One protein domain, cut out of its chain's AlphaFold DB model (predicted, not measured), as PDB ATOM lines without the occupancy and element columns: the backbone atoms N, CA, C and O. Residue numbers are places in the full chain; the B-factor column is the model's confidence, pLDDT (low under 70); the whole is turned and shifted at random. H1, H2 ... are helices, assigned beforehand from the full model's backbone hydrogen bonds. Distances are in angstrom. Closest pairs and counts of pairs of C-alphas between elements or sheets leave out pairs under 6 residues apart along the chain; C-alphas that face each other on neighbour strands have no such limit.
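Overview. This is residues 48 to 148 of the 171 residues of an uncharacterized protein of Chitinophaga sp. YR573 (UniProt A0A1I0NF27). A long helix, H1, runs along one side, and H2 folds back on it as a hairpin; H6 packs on both at steep tilts, making a loosely formed three-helix bundle. On the side of H2 and H6 away from H1 lie three shorter helices: H3 and H4 make a crossed pair, of which H4 packs on H2, while H5 packs on the first part of H6. The printed part has 101 residues with six named helices, H1 to H6 in order along the chain, and no named strand; the class is all helix. It is compact, with a radius of gyration of the C-alphas of 13.1 A, and spans 36 by 31 by 19 A.

Arrangement. H1, residues 49 to 69, and H2, residues 77 to 87, form a helical hairpin: they touch at a shallow tilt of 14 degrees, opposite ways, and the closest C-alphas are those of Arg 56 and Cys 87, 5.7 A apart. H6, residues 134 to 148, joins them in an up and down bundle, each helix running against the one before it. H6 touches H2 at a steep tilt of 42 degrees, closest at the C-alphas of Phe 77 and Leu 141, 5.7 A. Residues 64 to 68 of H1 touch residues 139 to 143 of H6, closest at the C-alphas of Leu 68 and Lys 143, 6.5 A. H3, residues 92 to 98, touches H4, residues 103 to 110, at 69 degrees, only just steep rather than about perpendicular, with the C-alphas of Ala 96 and Pro 103 closest at 5.4 A. H4 touches H2 at a steep tilt of 65 degrees, closest at the C-alphas of Ser 78 and Leu 110, 4.6 A. H5, residues 118 to 127, touches residues 134 to 138 of H6, closest at the C-alphas of Met 121 and Ala 134, 4.8 A. H5 is apart from H1, H2 and H4. In all six helices every O i to N i+4 pair is within hydrogen-bond range.

Along the chain. H1 begins at C-alpha 49, (379.082, 326.089, 331.857), and is 30.4 A long. H2 measures 15.5 A, H3 9.9 A, H4 10.4 A and H5 14.1 A. H5 begins at C-alpha 118, (367.660, 301.819, 317.273). H6 is 21.4 A long and ends at C-alpha 148, (371.856, 308.413, 298.926).

Size, cuts and confidence. The two C-alphas farthest apart are those of Ser 48 and Glu 148, 40.6 A. The printed part has no cut and no long link; the links from H2 to H3 and from H3 to H4 are tight. The mean pLDDT of the printed part is 96.1, and no printed residue is under 70.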
ATOM      1  N   SER A  48     377.256 330.599 332.653       88.69
ATOM      2  CA  SER A  48     377.568 329.318 333.300       88.69
ATOM      3  C   SER A  48     377.995 328.257 332.275       88.69
ATOM      4  O   SER A  48     377.598 328.308 331.109       88.69
ATOM      5  N   GLU A  49     378.762 327.252 332.701       86.69
ATOM      6  CA  GLU A  49     379.082 326.089 331.857       86.69
ATOM      7  C   GLU A  49     377.815 325.371 331.360       86.69
ATOM      8  O   GLU A  49     377.739 324.986 330.191       86.69
ATOM      9  N   ASP A  50     376.770 325.302 332.188       88.31
ATOM     10  CA  ASP A  50     375.470 324.744 331.794       88.31
ATOM     11  C   ASP A  50     374.818 325.546 330.662       88.31
ATOM     12  O   ASP A  50     374.228 324.981 329.740       88.31
ATOM     13  N   ASP A  51     374.947 326.872 330.689       90.75
ATOM     14  CA  ASP A  51     374.413 327.733 329.637       90.75
ATOM     15  C   ASP A  51     375.216 327.583 328.345       90.75
ATOM     16  O   ASP A  51     374.636 327.544 327.256       90.75
ATOM     17  N   LYS A  52     376.540 327.400 328.438       90.94
ATOM     18  CA  LYS A  52     377.370 327.054 327.273       90.94
ATOM     19  C   LYS A  52     376.926 325.724 326.673       90.94
ATOM     20  O   LYS A  52     376.746 325.645 325.456       90.94
ATOM     21  N   LEU A  53     376.691 324.704 327.498       93.31
ATOM     22  CA  LEU A  53     376.201 323.407 327.038       93.31
ATOM     23  C   LEU A  53     374.826 323.526 326.370       93.31
ATOM     24  O   LEU A  53     374.643 323.024 325.258       93.31
ATOM     25  N   ARG A  54     373.884 324.257 326.980       94.06
ATOM     26  CA  ARG A  54     372.561 324.539 326.396       94.06
ATOM     27  C   ARG A  54     372.676 325.210 325.031       94.06
ATOM     28  O   ARG A  54     372.004 324.789 324.092       94.06
ATOM     29  N   LEU A  55     373.554 326.204 324.889       94.75
ATOM     30  CA  LEU A  55     373.799 326.878 323.611       94.75
ATOM     31  C   LEU A  55     374.376 325.921 322.559       94.75
ATOM     32  O   LEU A  55     373.952 325.948 321.399       94.75
ATOM     33  N   ARG A  56     375.308 325.039 322.947       95.75
ATOM     34  CA  ARG A  56     375.864 324.005 322.057       95.75
ATOM     35  C   ARG A  56     374.793 323.002 321.615       95.75
ATOM     36  O   ARG A  56     374.692 322.710 320.423       95.75
ATOM     37  N   PHE A  57     373.943 322.543 322.531       97.12
ATOM     38  CA  PHE A  57     372.818 321.659 322.215       97.12
ATOM     39  C   PHE A  57     371.781 322.329 321.315       97.12
ATOM     40  O   PHE A  57     371.327 321.722 320.346       97.12
ATOM     41  N   LEU A  58     371.444 323.589 321.583       97.00
ATOM     42  CA  LEU A  58     370.534 324.357 320.743       97.00
ATOM     43  C   LEU A  58     371.084 324.483 319.318       97.00
ATOM     44  O   LEU A  58     370.364 324.248 318.348       97.00
ATOM     45  N   ARG A  59     372.384 324.769 319.182       97.25
ATOM     46  CA  ARG A  59     373.062 324.789 317.884       97.25
ATOM     47  C   ARG A  59     372.950 323.442 317.171       97.25
ATOM     48  O   ARG A  59     372.609 323.438 315.992       97.25
ATOM     49  N   LEU A  60     373.191 322.325 317.859       98.00
ATOM     50  CA  LEU A  60     373.034 320.988 317.280       98.00
ATOM     51  C   LEU A  60     371.598 320.745 316.789       98.00
ATOM     52  O   LEU A  60     371.417 320.356 315.639       98.00
ATOM     53  N   LYS A  61     370.578 321.067 317.599       97.25
ATOM     54  CA  LYS A  61     369.163 320.955 317.193       97.25
ATOM     55  C   LYS A  61     368.868 321.746 315.924       97.25
ATOM     56  O   LYS A  61     368.260 321.220 314.994       97.25
ATOM     57  N   PHE A  62     369.334 322.993 315.851       97.25
ATOM     58  CA  PHE A  62     369.165 323.811 314.653       97.25
ATOM     59  C   PHE A  62     369.851 323.199 313.431       97.25
ATOM     60  O   PHE A  62     369.264 323.202 312.353       97.25
ATOM     61  N   GLN A  63     371.060 322.650 313.576       97.00
ATOM     62  CA  GLN A  63     371.757 321.992 312.468       97.00
ATOM     63  C   GLN A  63     371.006 320.745 311.983       97.00
ATOM     64  O   GLN A  63     370.814 320.593 310.778       97.00
ATOM     65  N   MET A  64     370.521 319.902 312.900       98.12
ATOM     66  CA  MET A  64     369.701 318.735 312.554       98.12
ATOM     67  C   MET A  64     368.425 319.163 311.815       98.12
ATOM     68  O   MET A  64     368.141 318.658 310.735       98.12
ATOM     69  N   ASN A  65     367.705 320.168 312.317       96.81
ATOM     70  CA  ASN A  65     366.483 320.664 311.672       96.81
ATOM     71  C   ASN A  65     366.742 321.270 310.285       96.81
ATOM     72  O   ASN A  65     365.981 321.035 309.342       96.81
ATOM     73  N   LYS A  66     367.834 322.026 310.127       97.12
ATOM     74  CA  LYS A  66     368.247 322.546 308.816       97.12
ATOM     75  C   LYS A  66     368.546 321.415 307.837       97.12
ATOM     76  O   LYS A  66     368.160 321.505 306.680       97.12
ATOM     77  N   PHE A  67     369.198 320.351 308.293       97.88
ATOM     78  CA  PHE A  67     369.471 319.179 307.469       97.88
ATOM     79  C   PHE A  67     368.193 318.441 307.053       97.88
ATOM     80  O   PHE A  67     368.020 318.124 305.877       97.88
ATOM     81  N   LEU A  68     367.263 318.229 307.986       97.69
ATOM     82  CA  LEU A  68     365.998 317.542 307.708       97.69
ATOM     83  C   LEU A  68     365.148 318.290 306.670       97.69
ATOM     84  O   LEU A  68     364.564 317.671 305.774       97.69
ATOM     85  N   THR A  69     365.137 319.624 306.742       96.56
ATOM     86  CA  THR A  69     364.389 320.492 305.816       96.56
ATOM     87  C   THR A  69     365.119 320.768 304.499       96.56
ATOM     88  O   THR A  69     364.486 321.152 303.514       96.56
ATOM     89  N   ALA A  70     366.432 320.536 304.425       94.56
ATOM     90  CA  ALA A  70     367.205 320.764 303.210       94.56
ATOM     91  C   ALA A  70     366.800 319.804 302.076       94.56
ATOM     92  O   ALA A  70     366.567 318.607 302.273       94.56
ATOM     93  N   LYS A  71     366.754 320.326 300.843       90.88
ATOM     94  CA  LYS A  71     366.537 319.511 299.631       90.88
ATOM     95  C   LYS A  71     367.769 318.686 299.253       90.88
ATOM     96  O   LYS A  71     367.622 317.589 298.718       90.88
ATOM     97  N   HIS A  72     368.950 319.229 299.536       88.94
ATOM     98  CA  HIS A  72     370.256 318.648 299.248       88.94
ATOM     99  C   HIS A  72     371.168 318.881 300.449       88.94
ATOM    100  O   HIS A  72     371.128 319.954 301.053       88.94
ATOM    101  N   SER A  73     371.964 317.879 300.804       91.56
ATOM    102  CA  SER A  73     372.989 317.988 301.834       91.56
ATOM    103  C   SER A  73     373.956 316.817 301.720       91.56
ATOM    104  O   SER A  73     373.525 315.703 301.432       91.56
ATOM    105  N   ASP A  74     375.225 317.079 302.014       88.94
ATOM    106  CA  ASP A  74     376.274 316.059 302.120       88.94
ATOM    107  C   ASP A  74     376.516 315.632 303.576       88.94
ATOM    108  O   ASP A  74     377.426 314.857 303.869       88.94
ATOM    109  N   TYR A  75     375.722 316.153 304.520       94.81
ATOM    110  CA  TYR A  75     375.834 315.751 305.914       94.81
ATOM    111  C   TYR A  75     375.333 314.327 306.119       94.81
ATOM    112  O   TYR A  75     374.345 313.880 305.536       94.81
ATOM    113  N   GLN A  76     376.045 313.632 306.994       95.75
ATOM    114  CA  GLN A  76     375.825 312.240 307.352       95.75
ATOM    115  C   GLN A  76     375.504 312.167 308.847       95.75
ATOM    116  O   GLN A  76     375.799 313.091 309.606       95.75
ATOM    117  N   PHE A  77     374.942 311.056 309.301       97.69
ATOM    118  CA  PHE A  77     374.648 310.802 310.707       97.69
ATOM    119  C   PHE A  77     375.890 311.004 311.589       97.69
ATOM    120  O   PHE A  77     375.812 311.646 312.639       97.69
ATOM    121  N   SER A  78     377.050 310.526 311.123       97.44
ATOM    122  CA  SER A  78     378.346 310.686 311.792       97.44
ATOM    123  C   SER A  78     378.691 312.137 312.116       97.44
ATOM    124  O   SER A  78     379.214 312.399 313.194       97.44
ATOM    125  N   PHE A  79     378.347 313.086 311.240       97.75
ATOM    126  CA  PHE A  79     378.578 314.511 311.476       97.75
ATOM    127  C   PHE A  79     377.821 315.005 312.714       97.75
ATOM    128  O   PHE A  79     378.387 315.702 313.555       97.75
ATOM    129  N   PHE A  80     376.549 314.626 312.859       98.25
ATOM    130  CA  PHE A  80     375.733 315.028 314.008       98.25
ATOM    131  C   PHE A  80     376.153 314.310 315.291       98.25
ATOM    132  O   PHE A  80     376.135 314.921 316.358       98.25
ATOM    133  N   LEU A  81     376.569 313.044 315.188       98.06
ATOM    134  CA  LEU A  81     377.099 312.286 316.321       98.06
ATOM    135  C   LEU A  81     378.415 312.886 316.838       98.06
ATOM    136  O   LEU A  81     378.561 313.113 318.035       98.06
ATOM    137  N   ASP A  82     379.347 313.198 315.938       97.50
ATOM    138  CA  ASP A  82     380.612 313.856 316.276       97.50
ATOM    139  C   ASP A  82     380.373 315.249 316.879       97.50
ATOM    140  O   ASP A  82     380.981 315.615 317.887       97.50
ATOM    141  N   PHE A  83     379.419 316.011 316.332       97.44
ATOM    142  CA  PHE A  83     379.001 317.282 316.925       97.44
ATOM    143  C   PHE A  83     378.481 317.068 318.353       97.44
ATOM    144  O   PHE A  83     378.920 317.755 319.274       97.44
ATOM    145  N   TYR A  84     377.582 316.107 318.567       98.00
ATOM    146  CA  TYR A  84     377.051 315.797 319.892       98.00
ATOM    147  C   TYR A  84     378.155 315.458 320.902       98.00
ATOM    148  O   TYR A  84     378.179 316.028 321.992       98.00
ATOM    149  N   MET A  85     379.124 314.627 320.516       97.25
ATOM    150  CA  MET A  85     380.287 314.317 321.353       97.25
ATOM    151  C   MET A  85     381.119 315.566 321.675       97.25
ATOM    152  O   MET A  85     381.508 315.775 322.823       97.25
ATOM    153  N   LYS A  86     381.336 316.447 320.688       96.31
ATOM    154  CA  LYS A  86     382.028 317.733 320.877       96.31
ATOM    155  C   LYS A  86     381.270 318.688 321.797       96.31
ATOM    156  O   LYS A  86     381.909 319.441 322.524       96.31
ATOM    157  N   CYS A  87     379.934 318.664 321.807       95.50
ATOM    158  CA  CYS A  87     379.136 319.449 322.758       95.50
ATOM    159  C   CYS A  87     379.413 319.058 324.213       95.50
ATOM    160  O   CYS A  87     379.314 319.913 325.093       95.50
ATOM    161  N   LEU A  88     379.724 317.782 324.436       94.38
ATOM    162  CA  LEU A  88     379.984 317.186 325.741       94.38
ATOM    163  C   LEU A  88     381.475 317.168 326.103       94.38
ATOM    164  O   LEU A  88     381.821 316.791 327.212       94.38
ATOM    165  N   GLU A  89     382.349 317.568 325.173       93.62
ATOM    166  CA  GLU A  89     383.810 317.559 325.347       93.62
ATOM    167  C   GLU A  89     384.369 316.149 325.639       93.62
ATOM    168  O   GLU A  89     385.418 315.972 326.259       93.62
ATOM    169  N   LEU A  90     383.680 315.120 325.133       93.38
ATOM    170  CA  LEU A  90     384.017 313.719 325.360       93.38
ATOM    171  C   LEU A  90     384.895 313.145 324.252       93.38
ATOM    172  O   LEU A  90     384.692 313.375 323.057       93.38
ATOM    173  N   ARG A  91     385.851 312.301 324.651       93.31
ATOM    174  CA  ARG A  91     386.641 311.480 323.722       93.31
ATOM    175  C   ARG A  91     385.869 310.217 323.347       93.31
ATOM    176  O   ARG A  91     385.118 309.682 324.156       93.31
ATOM    177  N   GLY A  92     386.128 309.679 322.152       91.56
ATOM    178  CA  GLY A  92     385.394 308.521 321.623       91.56
ATOM    179  C   GLY A  92     385.377 307.292 322.536       91.56
ATOM    180  O   GLY A  92     384.340 306.652 322.658       91.56
ATOM    181  N   LYS A  93     386.479 306.982 323.230       94.56
ATOM    182  CA  LYS A  93     386.506 305.847 324.168       94.56
ATOM    183  C   LYS A  93     385.554 306.060 325.353       94.56
ATOM    184  O   LYS A  93     384.735 305.192 325.617       94.56
ATOM    185  N   THR A  94     385.638 307.220 326.003       96.88
ATOM    186  CA  THR A  94     384.779 307.589 327.139       96.88
ATOM    187  C   THR A  94     383.313 307.621 326.727       96.88
ATOM    188  O   THR A  94     382.477 307.004 327.372       96.88
ATOM    189  N   PHE A  95     383.012 308.242 325.587       97.69
ATOM    190  CA  PHE A  95     381.649 308.292 325.077       97.69
ATOM    191  C   PHE A  95     381.084 306.895 324.778       97.69
ATOM    192  O   PHE A  95     379.949 306.598 325.133       97.69
ATOM    193  N   ALA A  96     381.878 306.011 324.160       97.38
ATOM    194  CA  ALA A  96     381.460 304.636 323.898       97.38
ATOM    195  C   ALA A  96     381.109 303.883 325.193       97.38
ATOM    196  O   ALA A  96     380.123 303.147 325.218       97.38
ATOM    197  N   GLU A  97     381.887 304.091 326.258       97.44
ATOM    198  CA  GLU A  97     381.626 303.528 327.585       97.44
ATOM    199  C   GLU A  97     380.317 304.082 328.182       97.44
ATOM    200  O   GLU A  97     379.466 303.293 328.593       97.44
ATOM    201  N   GLU A  98     380.093 305.400 328.131       97.62
ATOM    202  CA  GLU A  98     378.885 306.059 328.661       97.62
ATOM    203  C   GLU A  98     377.586 305.568 328.004       97.62
ATOM    204  O   GLU A  98     376.590 305.338 328.689       97.62
ATOM    205  N   ILE A  99     377.594 305.328 326.688       96.88
ATOM    206  CA  ILE A  99     376.436 304.759 325.975       96.88
ATOM    207  C   ILE A  99     376.519 303.232 325.810       96.88
ATOM    208  O   ILE A  99     375.751 302.640 325.046       96.88
ATOM    209  N   SER A 100     377.425 302.564 326.531       97.19
ATOM    210  CA  SER A 100     377.555 301.100 326.587       97.19
ATOM    211  C   SER A 100     377.709 300.410 325.217       97.19
ATOM    212  O   SER A 100     377.068 299.384 324.951       97.19
ATOM    213  N   ILE A 101     378.526 300.967 324.319       96.44
ATOM    214  CA  ILE A 101     378.895 300.360 323.026       96.44
ATOM    215  C   ILE A 101     380.397 300.085 322.945       96.44
ATOM    216  O   ILE A 101     381.204 300.664 323.669       96.44
ATOM    217  N   LYS A 102     380.804 299.200 322.031       97.19
ATOM    218  CA  LYS A 102     382.233 298.950 321.802       97.19
ATOM    219  C   LYS A 102     382.870 300.177 321.128       97.19
ATOM    220  O   LYS A 102     382.295 300.686 320.165       97.19
ATOM    221  N   PRO A 103     384.090 300.602 321.510       96.38
ATOM    222  CA  PRO A 103     384.788 301.691 320.820       96.38
ATOM    223  C   PRO A 103     384.971 301.449 319.312       96.38
ATOM    224  O   PRO A 103     384.936 302.388 318.521       96.38
ATOM    225  N   SER A 104     385.120 300.185 318.896       96.81
ATOM    226  CA  SER A 104     385.178 299.805 317.480       96.81
ATOM    227  C   SER A 104     383.853 300.027 316.751       96.81
ATOM    228  O   SER A 104     383.861 300.486 315.612       96.81
ATOM    229  N   GLU A 105     382.722 299.752 317.403       96.94
ATOM    230  CA  GLU A 105     381.387 300.007 316.858       96.94
ATOM    231  C   GLU A 105     381.146 301.511 316.701       96.94
ATOM    232  O   GLU A 105     380.753 301.951 315.623       96.94
ATOM    233  N   LEU A 106     381.481 302.309 317.723       97.50
ATOM    234  CA  LEU A 106     381.421 303.770 317.632       97.50
ATOM    235  C   LEU A 106     382.276 304.294 316.471       97.50
ATOM    236  O   LEU A 106     381.822 305.123 315.688       97.50
ATOM    237  N   SER A 107     383.508 303.795 316.346       97.00
ATOM    238  CA  SER A 107     384.420 304.207 315.279       97.00
ATOM    239  C   SER A 107     383.860 303.880 313.893       97.00
ATOM    240  O   SER A 107     383.919 304.717 312.996       97.00
ATOM    241  N   GLN A 108     383.256 302.704 313.708       97.75
ATOM    242  CA  GLN A 108     382.610 302.354 312.441       97.75
ATOM    243  C   GLN A 108     381.454 303.306 312.101       97.75
ATOM    244  O   GLN A 108     381.328 303.694 310.941       97.75
ATOM    245  N   ILE A 109     380.659 303.715 313.092       97.62
ATOM    246  CA  ILE A 109     379.559 304.671 312.895       97.62
ATOM    247  C   ILE A 109     380.096 306.056 312.529       97.62
ATOM    248  O   ILE A 109     379.641 306.656 311.559       97.62
ATOM    249  N   LEU A 110     381.110 306.548 313.246       96.88
ATOM    250  CA  LEU A 110     381.724 307.853 312.975       96.88
ATOM    251  C   LEU A 110     382.383 307.934 311.589       96.88
ATOM    252  O   LEU A 110     382.442 309.011 311.005       96.88
ATOM    253  N   HIS A 111     382.841 306.809 311.040       96.44
ATOM    254  CA  HIS A 111     383.451 306.744 309.708       96.44
ATOM    255  C   HIS A 111     382.487 306.259 308.612       96.44
ATOM    256  O   HIS A 111     382.949 305.828 307.554       96.44
ATOM    257  N   ASN A 112     381.169 306.286 308.854       93.88
ATOM    258  CA  ASN A 112     380.130 305.843 307.910       93.88
ATOM    259  C   ASN A 112     380.353 304.416 307.367       93.88
ATOM    260  O   ASN A 112     379.986 304.091 306.241       93.88
ATOM    261  N   ARG A 113     381.001 303.546 308.150       95.12
ATOM    262  CA  ARG A 113     381.202 302.123 307.820       95.12
ATOM    263  C   ARG A 113     380.052 301.251 308.314       95.12
ATOM    264  O   ARG A 113     379.946 300.100 307.907       95.12
ATOM    265  N   ARG A 114     379.236 301.780 309.228       95.00
ATOM    266  CA  ARG A 114     378.111 301.092 309.855       95.00
ATOM    267  C   ARG A 114     377.034 302.099 310.238       95.00
ATOM    268  O   ARG A 114     377.348 303.128 310.829       95.00
ATOM    269  N   ASP A 115     375.778 301.755 309.989       96.00
ATOM    270  CA  ASP A 115     374.651 302.537 310.489       96.00
ATOM    271  C   ASP A 115     374.420 302.307 311.991       96.00
ATOM    272  O   ASP A 115     374.556 301.176 312.480       96.00
ATOM    273  N   PRO A 116     374.015 303.345 312.742       96.25
ATOM    274  CA  PRO A 116     373.554 303.168 314.111       96.25
ATOM    275  C   PRO A 116     372.247 302.361 314.125       96.25
ATOM    276  O   PRO A 116     371.366 302.553 313.288       96.25
ATOM    277  N   ASN A 117     372.095 301.474 315.108       95.69
ATOM    278  CA  ASN A 117     370.828 300.783 315.347       95.69
ATOM    279  C   ASN A 117     369.907 301.604 316.271       95.69
ATOM    280  O   ASN A 117     370.324 302.583 316.893       95.69
ATOM    281  N   GLU A 118     368.659 301.165 316.414       96.69
ATOM    282  CA  GLU A 118     367.660 301.819 317.273       96.69
ATOM    283  C   GLU A 118     368.102 301.900 318.742       96.69
ATOM    284  O   GLU A 118     367.849 302.898 319.415       96.69
ATOM    285  N   LYS A 119     368.825 300.885 319.241       97.75
ATOM    286  CA  LYS A 119     369.354 300.887 320.614       97.75
ATOM    287  C   LYS A 119     370.304 302.059 320.839       97.75
ATOM    288  O   LYS A 119     370.239 302.684 321.891       97.75
ATOM    289  N   ILE A 120     371.156 302.374 319.864       97.75
ATOM    290  CA  ILE A 120     372.051 303.535 319.926       97.75
ATOM    291  C   ILE A 120     371.234 304.827 319.960       97.75
ATOM    292  O   ILE A 120     371.511 305.679 320.794       97.75
ATOM    293  N   MET A 121     370.193 304.953 319.135       98.12
ATOM    294  CA  MET A 121     369.336 306.147 319.126       98.12
ATOM    295  C   MET A 121     368.638 306.370 320.476       98.12
ATOM    296  O   MET A 121     368.665 307.482 320.997       98.12
ATOM    297  N   MET A 122     368.089 305.312 321.085       98.50
ATOM    298  CA  MET A 122     367.493 305.379 322.429       98.50
ATOM    299  C   MET A 122     368.525 305.738 323.504       98.50
ATOM    300  O   MET A 122     368.246 306.517 324.412       98.50
ATOM    301  N   ARG A 123     369.749 305.210 323.402       98.44
ATOM    302  CA  ARG A 123     370.831 305.554 324.333       98.44
ATOM    303  C   ARG A 123     371.252 307.014 324.201       98.44
ATOM    304  O   ARG A 123     371.465 307.649 325.223       98.44
ATOM    305  N   LEU A 124     371.321 307.561 322.984       98.19
ATOM    306  CA  LEU A 124     371.593 308.986 322.755       98.19
ATOM    307  C   LEU A 124     370.505 309.876 323.365       98.19
ATOM    308  O   LEU A 124     370.817 310.901 323.966       98.19
ATOM    309  N   GLU A 125     369.239 309.476 323.247       98.19
ATOM    310  CA  GLU A 125     368.119 310.173 323.882       98.19
ATOM    311  C   GLU A 125     368.292 310.231 325.401       98.19
ATOM    312  O   GLU A 125     368.358 311.329 325.961       98.19
ATOM    313  N   ILE A 126     368.448 309.072 326.046       98.38
ATOM    314  CA  ILE A 126     368.608 308.962 327.501       98.38
ATOM    315  C   ILE A 126     369.854 309.724 327.968       98.38
ATOM    316  O   ILE A 126     369.773 310.539 328.885       98.38
ATOM    317  N   HIS A 127     370.993 309.526 327.297       97.75
ATOM    318  CA  HIS A 127     372.261 310.190 327.607       97.75
ATOM    319  C   HIS A 127     372.161 311.714 327.495       97.75
ATOM    320  O   HIS A 127     372.759 312.461 328.264       97.75
ATOM    321  N   SER A 128     371.354 312.204 326.553       96.06
ATOM    322  CA  SER A 128     371.103 313.631 326.394       96.06
ATOM    323  C   SER A 128     370.101 314.217 327.385       96.06
ATOM    324  O   SER A 128     369.726 315.379 327.225       96.06
ATOM    325  N   ASN A 129     369.630 313.444 328.367       96.56
ATOM    326  CA  ASN A 129     368.502 313.808 329.221       96.56
ATOM    327  C   ASN A 129     367.279 314.233 328.384       96.56
ATOM    328  O   ASN A 129     366.727 315.317 328.565       96.56
ATOM    329  N   TYR A 130     366.928 313.408 327.391       96.88
ATOM    330  CA  TYR A 130     365.771 313.587 326.504       96.88
ATOM    331  C   TYR A 130     365.786 314.872 325.661       96.88
ATOM    332  O   TYR A 130     364.787 315.240 325.041       96.88
ATOM    333  N   ASN A 131     366.933 315.552 325.567       96.25
ATOM    334  CA  ASN A 131     367.061 316.728 324.715       96.25
ATOM    335  C   ASN A 131     366.980 316.370 323.229       96.25
ATOM    336  O   ASN A 131     366.475 317.184 322.455       96.25
ATOM    337  N   PHE A 132     367.455 315.191 322.831       97.50
ATOM    338  CA  PHE A 132     367.419 314.711 321.449       97.50
ATOM    339  C   PHE A 132     366.658 313.380 321.383       97.50
ATOM    340  O   PHE A 132     367.280 312.332 321.553       97.50
ATOM    341  N   PRO A 133     365.335 313.405 321.142       98.00
ATOM    342  CA  PRO A 133     364.525 312.192 321.062       98.00
ATOM    343  C   PRO A 133     365.062 311.208 320.015       98.00
ATOM    344  O   PRO A 133     365.503 311.627 318.943       98.00
ATOM    345  N   ALA A 134     364.975 309.903 320.263       98.19
ATOM    346  CA  ALA A 134     365.391 308.866 319.321       98.19
ATOM    347  C   ALA A 134     364.754 309.023 317.925       98.19
ATOM    348  O   ALA A 134     365.478 308.867 316.937       98.19
ATOM    349  N   PRO A 135     363.472 309.432 317.782       98.31
ATOM    350  CA  PRO A 135     362.896 309.726 316.472       98.31
ATOM    351  C   PRO A 135     363.645 310.809 315.688       98.31
ATOM    352  O   PRO A 135     363.734 310.713 314.468       98.31
ATOM    353  N   LEU A 136     364.224 311.813 316.355       98.25
ATOM    354  CA  LEU A 136     365.015 312.854 315.692       98.25
ATOM    355  C   LEU A 136     366.300 312.262 315.092       98.25
ATOM    356  O   LEU A 136     366.643 312.545 313.944       98.25
ATOM    357  N   TRP A 137     366.992 311.401 315.842       98.31
ATOM    358  CA  TRP A 137     368.168 310.674 315.353       98.31
ATOM    359  C   TRP A 137     367.827 309.747 314.188       98.31
ATOM    360  O   TRP A 137     368.552 309.703 313.192       98.31
ATOM    361  N   TYR A 138     366.695 309.049 314.285       98.38
ATOM    362  CA  TYR A 138     366.195 308.199 313.212       98.38
ATOM    363  C   TYR A 138     365.872 309.002 311.950       98.38
ATOM    364  O   TYR A 138     366.284 308.617 310.859       98.38
ATOM    365  N   GLN A 139     365.195 310.146 312.083       98.25
ATOM    366  CA  GLN A 139     364.888 311.035 310.960       98.25
ATOM    367  C   GLN A 139     366.155 311.496 310.238       98.25
ATOM    368  O   GLN A 139     366.168 311.543 309.009       98.25
ATOM    369  N   VAL A 140     367.229 311.798 310.977       98.25
ATOM    370  CA  VAL A 140     368.521 312.156 310.378       98.25
ATOM    371  C   VAL A 140     369.075 311.000 309.546       98.25
ATOM    372  O   VAL A 140     369.421 311.203 308.382       98.25
ATOM    373  N   LEU A 141     369.100 309.782 310.096       98.06
ATOM    374  CA  LEU A 141     369.564 308.603 309.359       98.06
ATOM    375  C   LEU A 141     368.687 308.317 308.127       98.06
ATOM    376  O   LEU A 141     369.196 308.070 307.038       98.06
ATOM    377  N   ALA A 142     367.365 308.381 308.277       97.38
ATOM    378  CA  ALA A 142     366.420 308.135 307.193       97.38
ATOM    379  C   ALA A 142     366.568 309.167 306.066       97.38
ATOM    380  O   ALA A 142     366.578 308.808 304.889       97.38
ATOM    381  N   LYS A 143     366.741 310.449 306.416       97.38
ATOM    382  CA  LYS A 143     366.992 311.524 305.452       97.38
ATOM    383  C   LYS A 143     368.295 311.302 304.689       97.38
ATOM    384  O   LYS A 143     368.298 311.470 303.472       97.38
ATOM    385  N   GLN A 144     369.367 310.911 305.380       96.50
ATOM    386  CA  GLN A 144     370.640 310.563 304.749       96.50
ATOM    387  C   GLN A 144     370.446 309.451 303.706       96.50
ATOM    388  O   GLN A 144     370.762 309.653 302.536       96.50
ATOM    389  N   LYS A 145     369.839 308.323 304.096       95.62
ATOM    390  CA  LYS A 145     369.580 307.191 303.191       95.62
ATOM    391  C   LYS A 145     368.712 307.575 301.997       95.62
ATOM    392  O   LYS A 145     368.961 307.149 300.874       95.62
ATOM    393  N   ALA A 146     367.697 308.407 302.223       95.62
ATOM    394  CA  ALA A 146     366.847 308.905 301.150       95.62
ATOM    395  C   ALA A 146     367.637 309.745 300.132       95.62
ATOM    396  O   ALA A 146     367.394 309.632 298.932       95.62
ATOM    397  N   LEU A 147     368.586 310.571 300.587       94.94
ATOM    398  CA  LEU A 147     369.463 311.342 299.700       94.94
ATOM    399  C   LEU A 147     370.432 310.436 298.929       94.94
ATOM    400  O   LEU A 147     370.610 310.642 297.730       94.94
ATOM    401  N   GLU A 148     370.995 309.415 299.574       93.38
ATOM    402  CA  GLU A 148     371.856 308.413 298.926       93.38
ATOM    403  C   GLU A 148     371.103 307.677 297.806       93.38
ATOM    404  O   GLU A 148     371.536 307.701 296.656       93.38
TER     405      GLU A 148